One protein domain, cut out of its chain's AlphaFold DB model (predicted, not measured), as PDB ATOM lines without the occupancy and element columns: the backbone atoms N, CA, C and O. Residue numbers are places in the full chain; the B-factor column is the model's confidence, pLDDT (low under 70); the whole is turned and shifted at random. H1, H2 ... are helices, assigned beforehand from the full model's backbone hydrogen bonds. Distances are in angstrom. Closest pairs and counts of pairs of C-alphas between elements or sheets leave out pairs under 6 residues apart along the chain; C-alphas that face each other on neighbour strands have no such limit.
ATOM      1  N   ILE A  60     107.740 130.508 137.080       96.50
ATOM      2  CA  ILE A  60     107.747 129.076 136.754       96.50
ATOM      3  C   ILE A  60     109.159 128.505 136.902       96.50
ATOM      4  O   ILE A  60     109.318 127.447 137.510       96.50
ATOM      5  N   ILE A  61     110.186 129.219 136.429       97.00
ATOM      6  CA  ILE A  61     111.591 128.815 136.604       97.00
ATOM      7  C   ILE A  61     111.950 128.776 138.098       97.00
ATOM      8  O   ILE A  61     112.475 127.767 138.574       97.00
ATOM      9  N   PHE A  62     111.598 129.824 138.850       96.62
ATOM     10  CA  PHE A  62     111.813 129.889 140.297       96.62
ATOM     11  C   PHE A  62     111.143 128.729 141.038       96.62
ATOM     12  O   PHE A  62     111.800 128.052 141.821       96.62
ATOM     13  N   ARG A  63     109.860 128.447 140.772       95.12
ATOM     14  CA  ARG A  63     109.127 127.331 141.391       95.12
ATOM     15  C   ARG A  63     109.824 126.004 141.111       95.12
ATOM     16  O   ARG A  63     109.969 125.204 142.028       95.12
ATOM     17  N   CYS A  64     110.226 125.753 139.865       92.81
ATOM     18  CA  CYS A  64     110.935 124.525 139.516       92.81
ATOM     19  C   CYS A  64     112.225 124.378 140.331       92.81
ATOM     20  O   CYS A  64     112.483 123.290 140.838       92.81
ATOM     21  N   ASN A  65     112.995 125.456 140.501       93.06
ATOM     22  CA  ASN A  65     114.192 125.450 141.343       93.06
ATOM     23  C   ASN A  65     113.843 125.232 142.829       93.06
ATOM     24  O   ASN A  65     114.385 124.350 143.483       93.06
ATOM     25  N   TYR A  66     112.844 125.954 143.336       91.31
ATOM     26  CA  TYR A  66     112.359 125.841 144.711       91.31
ATOM     27  C   TYR A  66     111.925 124.413 145.066       91.31
ATOM     28  O   TYR A  66     112.296 123.898 146.115       91.31
ATOM     29  N   VAL A  67     111.171 123.751 144.183       87.88
ATOM     30  CA  VAL A  67     110.736 122.359 144.383       87.88
ATOM     31  C   VAL A  67     111.925 121.399 144.331       87.88
ATOM     32  O   VAL A  67     112.006 120.517 145.178       87.88
ATOM     33  N   LYS A  68     112.868 121.588 143.396       86.94
ATOM     34  CA  LYS A  68     114.087 120.765 143.311       86.94
ATOM     35  C   LYS A  68     114.917 120.842 144.594       86.94
ATOM     36  O   LYS A  68     115.274 119.804 145.136       86.94
ATOM     37  N   ASN A  69     115.130 122.045 145.126       84.94
ATOM     38  CA  ASN A  69     115.930 122.256 146.337       84.94
ATOM     39  C   ASN A  69     115.253 121.722 147.607       84.94
ATOM     40  O   ASN A  69     115.924 121.455 148.596       84.94
ATOM     41  N   ARG A  70     113.923 121.573 147.595       77.06
ATOM     42  CA  ARG A  70     113.135 121.103 148.744       77.06
ATOM     43  C   ARG A  70     112.838 119.601 148.718       77.06
ATOM     44  O   ARG A  70     112.420 119.060 149.734       77.06
ATOM     45  N   SER A  71     113.053 118.943 147.579       64.44
ATOM     46  CA  SER A  71     112.751 117.525 147.366       64.44
ATOM     47  C   SER A  71     113.909 116.515 147.565       64.44
ATOM     48  O   SER A  71     113.661 115.351 147.237       64.44
ATOM     49  N   GLN A  81     101.043 119.151 144.857       81.12
ATOM     50  CA  GLN A  81     101.527 120.218 143.973       81.12
ATOM     51  C   GLN A  81     100.872 121.577 144.276       81.12
ATOM     52  O   GLN A  81     101.477 122.617 144.006       81.12
ATOM     53  N   GLY A  82      99.665 121.562 144.860       83.12
ATOM     54  CA  GLY A  82      98.955 122.743 145.342       83.12
ATOM     55  C   GLY A  82      99.667 123.457 146.492       83.12
ATOM     56  O   GLY A  82      99.876 124.666 146.397       83.12
ATOM     57  N   SER A  83     100.105 122.735 147.530       83.81
ATOM     58  CA  SER A  83     100.824 123.349 148.659       83.81
ATOM     59  C   SER A  83     102.193 123.874 148.227       83.81
ATOM     60  O   SER A  83     102.553 125.000 148.561       83.81
ATOM     61  N   LEU A  84     102.899 123.144 147.356       85.25
ATOM     62  CA  LEU A  84     104.161 123.606 146.764       85.25
ATOM     63  C   LEU A  84     104.008 124.926 145.988       85.25
ATOM     64  O   LEU A  84     104.919 125.753 145.983       85.25
ATOM     65  N   SER A  85     102.858 125.149 145.337       89.69
ATOM     66  CA  SER A  85     102.557 126.416 144.643       89.69
ATOM     67  C   SER A  85     102.366 127.568 145.593       89.69
ATOM     68  O   SER A  85     102.872 128.658 145.330       89.69
ATOM     69  N   GLN A  86     101.650 127.326 146.683       90.56
ATOM     70  CA  GLN A  86     101.394 128.343 147.689       90.56
ATOM     71  C   GLN A  86     102.695 128.753 148.381       90.56
ATOM     72  O   GLN A  86     102.988 129.948 148.469       90.56
ATOM     73  N   ASP A  87     103.520 127.776 148.756       90.31
ATOM     74  CA  ASP A  87     104.811 128.011 149.401       90.31
ATOM     75  C   ASP A  87     105.789 128.740 148.474       90.31
ATOM     76  O   ASP A  87     106.369 129.756 148.861       90.31
ATOM     77  N   ALA A  88     105.917 128.294 147.220       92.94
ATOM     78  CA  ALA A  88     106.761 128.974 146.238       92.94
ATOM     79  C   ALA A  88     106.276 130.411 145.977       92.94
ATOM     80  O   ALA A  88     107.085 131.330 145.880       92.94
ATOM     81  N   ALA A  89     104.963 130.647 145.908       94.75
ATOM     82  CA  ALA A  89     104.420 131.996 145.746       94.75
ATOM     83  C   ALA A  89     104.693 132.892 146.967       94.75
ATOM     84  O   ALA A  89     104.870 134.103 146.818       94.75
ATOM     85  N   ALA A  90     104.708 132.336 148.182       94.56
ATOM     86  CA  ALA A  90     105.094 133.067 149.388       94.56
ATOM     87  C   ALA A  90     106.594 133.408 149.385       94.56
ATOM     88  O   ALA A  90     106.956 134.557 149.642       94.56
ATOM     89  N   ALA A  91     107.449 132.448 149.025       93.69
ATOM     90  CA  ALA A  91     108.889 132.658 148.898       93.69
ATOM     91  C   ALA A  91     109.223 133.699 147.816       93.69
ATOM     92  O   ALA A  91     110.010 134.608 148.062       93.69
ATOM     93  N   TRP A  92     108.558 133.646 146.657       95.56
ATOM     94  CA  TRP A  92     108.749 134.616 145.574       95.56
ATOM     95  C   TRP A  92     108.410 136.048 145.995       95.56
ATOM     96  O   TRP A  92     109.122 136.985 145.643       95.56
ATOM     97  N   ARG A  93     107.344 136.245 146.781       95.88
ATOM     98  CA  ARG A  93     106.984 137.575 147.297       95.88
ATOM     99  C   ARG A  93     108.080 138.146 148.197       95.88
ATOM    100  O   ARG A  93     108.435 139.309 148.022       95.88
ATOM    101  N   LYS A  94     108.644 137.308 149.072       95.25
ATOM    102  CA  LYS A  94     109.725 137.655 150.009       95.25
ATOM    103  C   LYS A  94     111.112 137.744 149.361       95.25
ATOM    104  O   LYS A  94     112.016 138.294 149.974       95.25
ATOM    105  N   ALA A  95     111.292 137.204 148.156       92.75
ATOM    106  CA  ALA A  95     112.574 137.228 147.464       92.75
ATOM    107  C   ALA A  95     113.038 138.667 147.188       92.75
ATOM    108  O   ALA A  95     112.231 139.537 146.824       92.75
ATOM    109  N   THR A  96     114.346 138.889 147.336       97.19
ATOM    110  CA  THR A  96     114.997 140.172 147.057       97.19
ATOM    111  C   THR A  96     114.887 140.536 145.578       97.19
ATOM    112  O   THR A  96     114.592 139.693 144.721       97.19
ATOM    113  N   LYS A  97     115.112 141.817 145.272       96.94
ATOM    114  CA  LYS A  97     115.086 142.313 143.897       96.94
ATOM    115  C   LYS A  97     116.107 141.583 143.023       96.94
ATOM    116  O   LYS A  97     115.734 141.131 141.950       96.94
ATOM    117  N   ASP A  98     117.318 141.350 143.523       96.50
ATOM    118  CA  ASP A  98     118.384 140.678 142.765       96.50
ATOM    119  C   ASP A  98     118.006 139.247 142.374       96.50
ATOM    120  O   ASP A  98     118.227 138.816 141.242       96.50
ATOM    121  N   VAL A  99     117.356 138.518 143.288       95.06
ATOM    122  CA  VAL A  99     116.846 137.174 143.002       95.06
ATOM    123  C   VAL A  99     115.775 137.245 141.918       95.06
ATOM    124  O   VAL A  99     115.823 136.486 140.951       95.06
ATOM    125  N   LYS A 100     114.815 138.169 142.033       94.69
ATOM    126  CA  LYS A 100     113.774 138.339 141.010       94.69
ATOM    127  C   LYS A 100     114.384 138.699 139.656       94.69
ATOM    128  O   LYS A 100     114.020 138.082 138.656       94.69
ATOM    129  N   ASP A 101     115.340 139.622 139.634       98.12
ATOM    130  CA  ASP A 101     116.040 140.080 138.433       98.12
ATOM    131  C   ASP A 101     116.812 138.938 137.760       98.12
ATOM    132  O   ASP A 101     116.729 138.774 136.539       98.12
ATOM    133  N   HIS A 102     117.464 138.075 138.545       97.75
ATOM    134  CA  HIS A 102     118.101 136.858 138.046       97.75
ATOM    135  C   HIS A 102     117.105 135.962 137.288       97.75
ATOM    136  O   HIS A 102     117.345 135.596 136.136       97.75
ATOM    137  N   TYR A 103     115.946 135.656 137.881       97.00
ATOM    138  CA  TYR A 103     114.929 134.828 137.218       97.00
ATOM    139  C   TYR A 103     114.238 135.542 136.050       97.00
ATOM    140  O   TYR A 103     113.821 134.889 135.090       97.00
ATOM    141  N   HIS A 104     114.134 136.872 136.085       98.25
ATOM    142  CA  HIS A 104     113.670 137.658 134.943       98.25
ATOM    143  C   HIS A 104     114.643 137.578 133.765       98.25
ATOM    144  O   HIS A 104     114.185 137.453 132.628       98.25
ATOM    145  N   ARG A 105     115.960 137.595 134.011       98.31
ATOM    146  CA  ARG A 105     116.976 137.376 132.970       98.31
ATOM    147  C   ARG A 105     116.840 135.984 132.351       98.31
ATOM    148  O   ARG A 105     116.716 135.886 131.135       98.31
ATOM    149  N   LEU A 106     116.728 134.940 133.174       97.25
ATOM    150  CA  LEU A 106     116.521 133.568 132.687       97.25
ATOM    151  C   LEU A 106     115.242 133.424 131.849       97.25
ATOM    152  O   LEU A 106     115.240 132.762 130.817       97.25
ATOM    153  N   ALA A 107     114.148 134.073 132.251       97.81
ATOM    154  CA  ALA A 107     112.905 134.047 131.481       97.81
ATOM    155  C   ALA A 107     113.028 134.762 130.125       97.81
ATOM    156  O   ALA A 107     112.392 134.351 129.153       97.81
ATOM    157  N   LYS A 108     113.834 135.832 130.044       98.31
ATOM    158  CA  LYS A 108     114.144 136.502 128.772       98.31
ATOM    159  C   LYS A 108     114.950 135.579 127.860       98.31
ATOM    160  O   LYS A 108     114.588 135.442 126.697       98.31
ATOM    161  N   GLU A 109     115.973 134.914 128.390       98.06
ATOM    162  CA  GLU A 109     116.790 133.943 127.648       98.06
ATOM    163  C   GLU A 109     115.952 132.767 127.135       98.06
ATOM    164  O   GLU A 109     116.020 132.439 125.954       98.06
ATOM    165  N   GLU A 110     115.084 132.195 127.976       97.50
ATOM    166  CA  GLU A 110     114.167 131.119 127.579       97.50
ATOM    167  C   GLU A 110     113.223 131.573 126.458       97.50
ATOM    168  O   GLU A 110     112.989 130.834 125.503       97.50
ATOM    169  N   LYS A 111     112.689 132.799 126.543       97.44
ATOM    170  CA  LYS A 111     111.833 133.362 125.495       97.44
ATOM    171  C   LYS A 111     112.597 133.522 124.181       97.44
ATOM    172  O   LYS A 111     112.065 133.149 123.143       97.44
ATOM    173  N   LEU A 112     113.818 134.059 124.223       97.69
ATOM    174  CA  LEU A 112     114.662 134.237 123.037       97.69
ATOM    175  C   LEU A 112     115.006 132.894 122.394       97.69
ATOM    176  O   LEU A 112     114.819 132.729 121.191       97.69
ATOM    177  N   LYS A 113     115.432 131.921 123.207       97.44
ATOM    178  CA  LYS A 113     115.698 130.554 122.757       97.44
ATOM    179  C   LYS A 113     114.458 129.945 122.108       97.44
ATOM    180  O   LYS A 113     114.530 129.465 120.990       97.44
ATOM    181  N   HIS A 114     113.301 130.058 122.753       97.56
ATOM    182  CA  HIS A 114     112.046 129.546 122.213       97.56
ATOM    183  C   HIS A 114     111.651 130.206 120.885       97.56
ATOM    184  O   HIS A 114     111.161 129.527 119.993       97.56
ATOM    185  N   THR A 115     111.867 131.516 120.731       96.31
ATOM    186  CA  THR A 115     111.614 132.214 119.462       96.31
ATOM    187  C   THR A 115     112.563 131.760 118.351       96.31
ATOM    188  O   THR A 115     112.136 131.694 117.203       96.31
ATOM    189  N   LYS A 116     113.820 131.432 118.683       96.75
ATOM    190  CA  LYS A 116     114.801 130.895 117.730       96.75
ATOM    191  C   LYS A 116     114.487 129.448 117.336       96.75
ATOM    192  O   LYS A 116     114.516 129.131 116.155       96.75
ATOM    193  N   ASP A 117     114.179 128.605 118.319       95.69
ATOM    194  CA  ASP A 117     113.930 127.171 118.132       95.69
ATOM    195  C   ASP A 117     112.563 126.912 117.468       95.69
ATOM    196  O   ASP A 117     112.400 125.937 116.739       95.69
ATOM    197  N   TYR A 118     111.579 127.790 117.701       94.25
ATOM    198  CA  TYR A 118     110.214 127.673 117.182       94.25
ATOM    199  C   TYR A 118     109.764 128.969 116.484       94.25
ATOM    200  O   TYR A 118     108.908 129.704 117.009       94.25
ATOM    201  N   PRO A 119     110.307 129.278 115.291       94.62
ATOM    202  CA  PRO A 119     109.829 130.400 114.494       94.62
ATOM    203  C   PRO A 119     108.347 130.194 114.138       94.62
ATOM    204  O   PRO A 119     107.907 129.093 113.821       94.62
ATOM    205  N   GLY A 120     107.539 131.250 114.243       91.12
ATOM    206  CA  GLY A 120     106.093 131.166 113.995       91.12
ATOM    207  C   GLY A 120     105.260 130.591 115.151       91.12
ATOM    208  O   GLY A 120     104.038 130.471 115.015       91.12
TER     209      GLY A 120
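AT A GLANCE: This is residues 60 to 71 and 81 to 120 of the 217 residues of the protein "HMG box domain-containing protein" of Dendrothele bispora (strain CBS 962.96) (UniProt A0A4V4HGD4). Two helices, H2 and H3, meet near their ends as a V, with a tight link at the corner, and the shorter H1 bridges the two arms. Residues 111 to 120, the far end of the long arm, stick out. The printed part has 52 residues with three named helices, H1, H2 and H3 in chain order, and no named strand; its class is all helix. It is loose, with a radius of gyration of the C-alphas of 13.1 A, and spans 36 by 25 by 16 A.

IN THESE COORDINATES: Find C-alpha 60 at (107.747, 129.076, 136.754); from there H1 runs through residues 60 to 70, 15.4 A long. After the cut, look at C-alpha 81 at (101.527, 120.218, 143.973), where H2 begins; it holds residues 81 to 94 and is 20.2 A long. H3 holds residues 97 to 117, is 29.9 A long and ends at C-alpha 117, at (113.930, 127.171, 118.132).

HOW THE PARTS SIT: Start at H1, which touches H2: their closest C-alphas, of Arg 63 and Ala 88, are 5.6 A apart. Their lines are about perpendicular, at 75 degrees. H3 touches H1 with residues 103 to 107 alone; the closest C-alphas, of Phe 62 and Tyr 103, are 6.6 A apart. These two run opposite ways at a steep tilt of 62 degrees. H2 and H3 are close but not clearly touching, with the closest C-alphas, of Trp 92 and Lys 100, 7.7 A apart. They run opposite ways at a steep tilt of 58 degrees. In H1, H2 and H3 every O i to N i+4 pair is within hydrogen-bond range.

THE WHOLE: Look from Arg 70 to Gly 120 for the two C-alphas farthest apart, 36.9 A. Residues 72 to 80 are not printed, and C-alphas 71 and 81 are 12.0 A apart across this cut. The link from H2 to H3 is tight, with 2 residues. Residues 93 to 98 stand free, as do residues 111 to 120, of which 111 to 117 belong to H3. The mean pLDDT of the printed part is 93.1, and residue 71 is under 70.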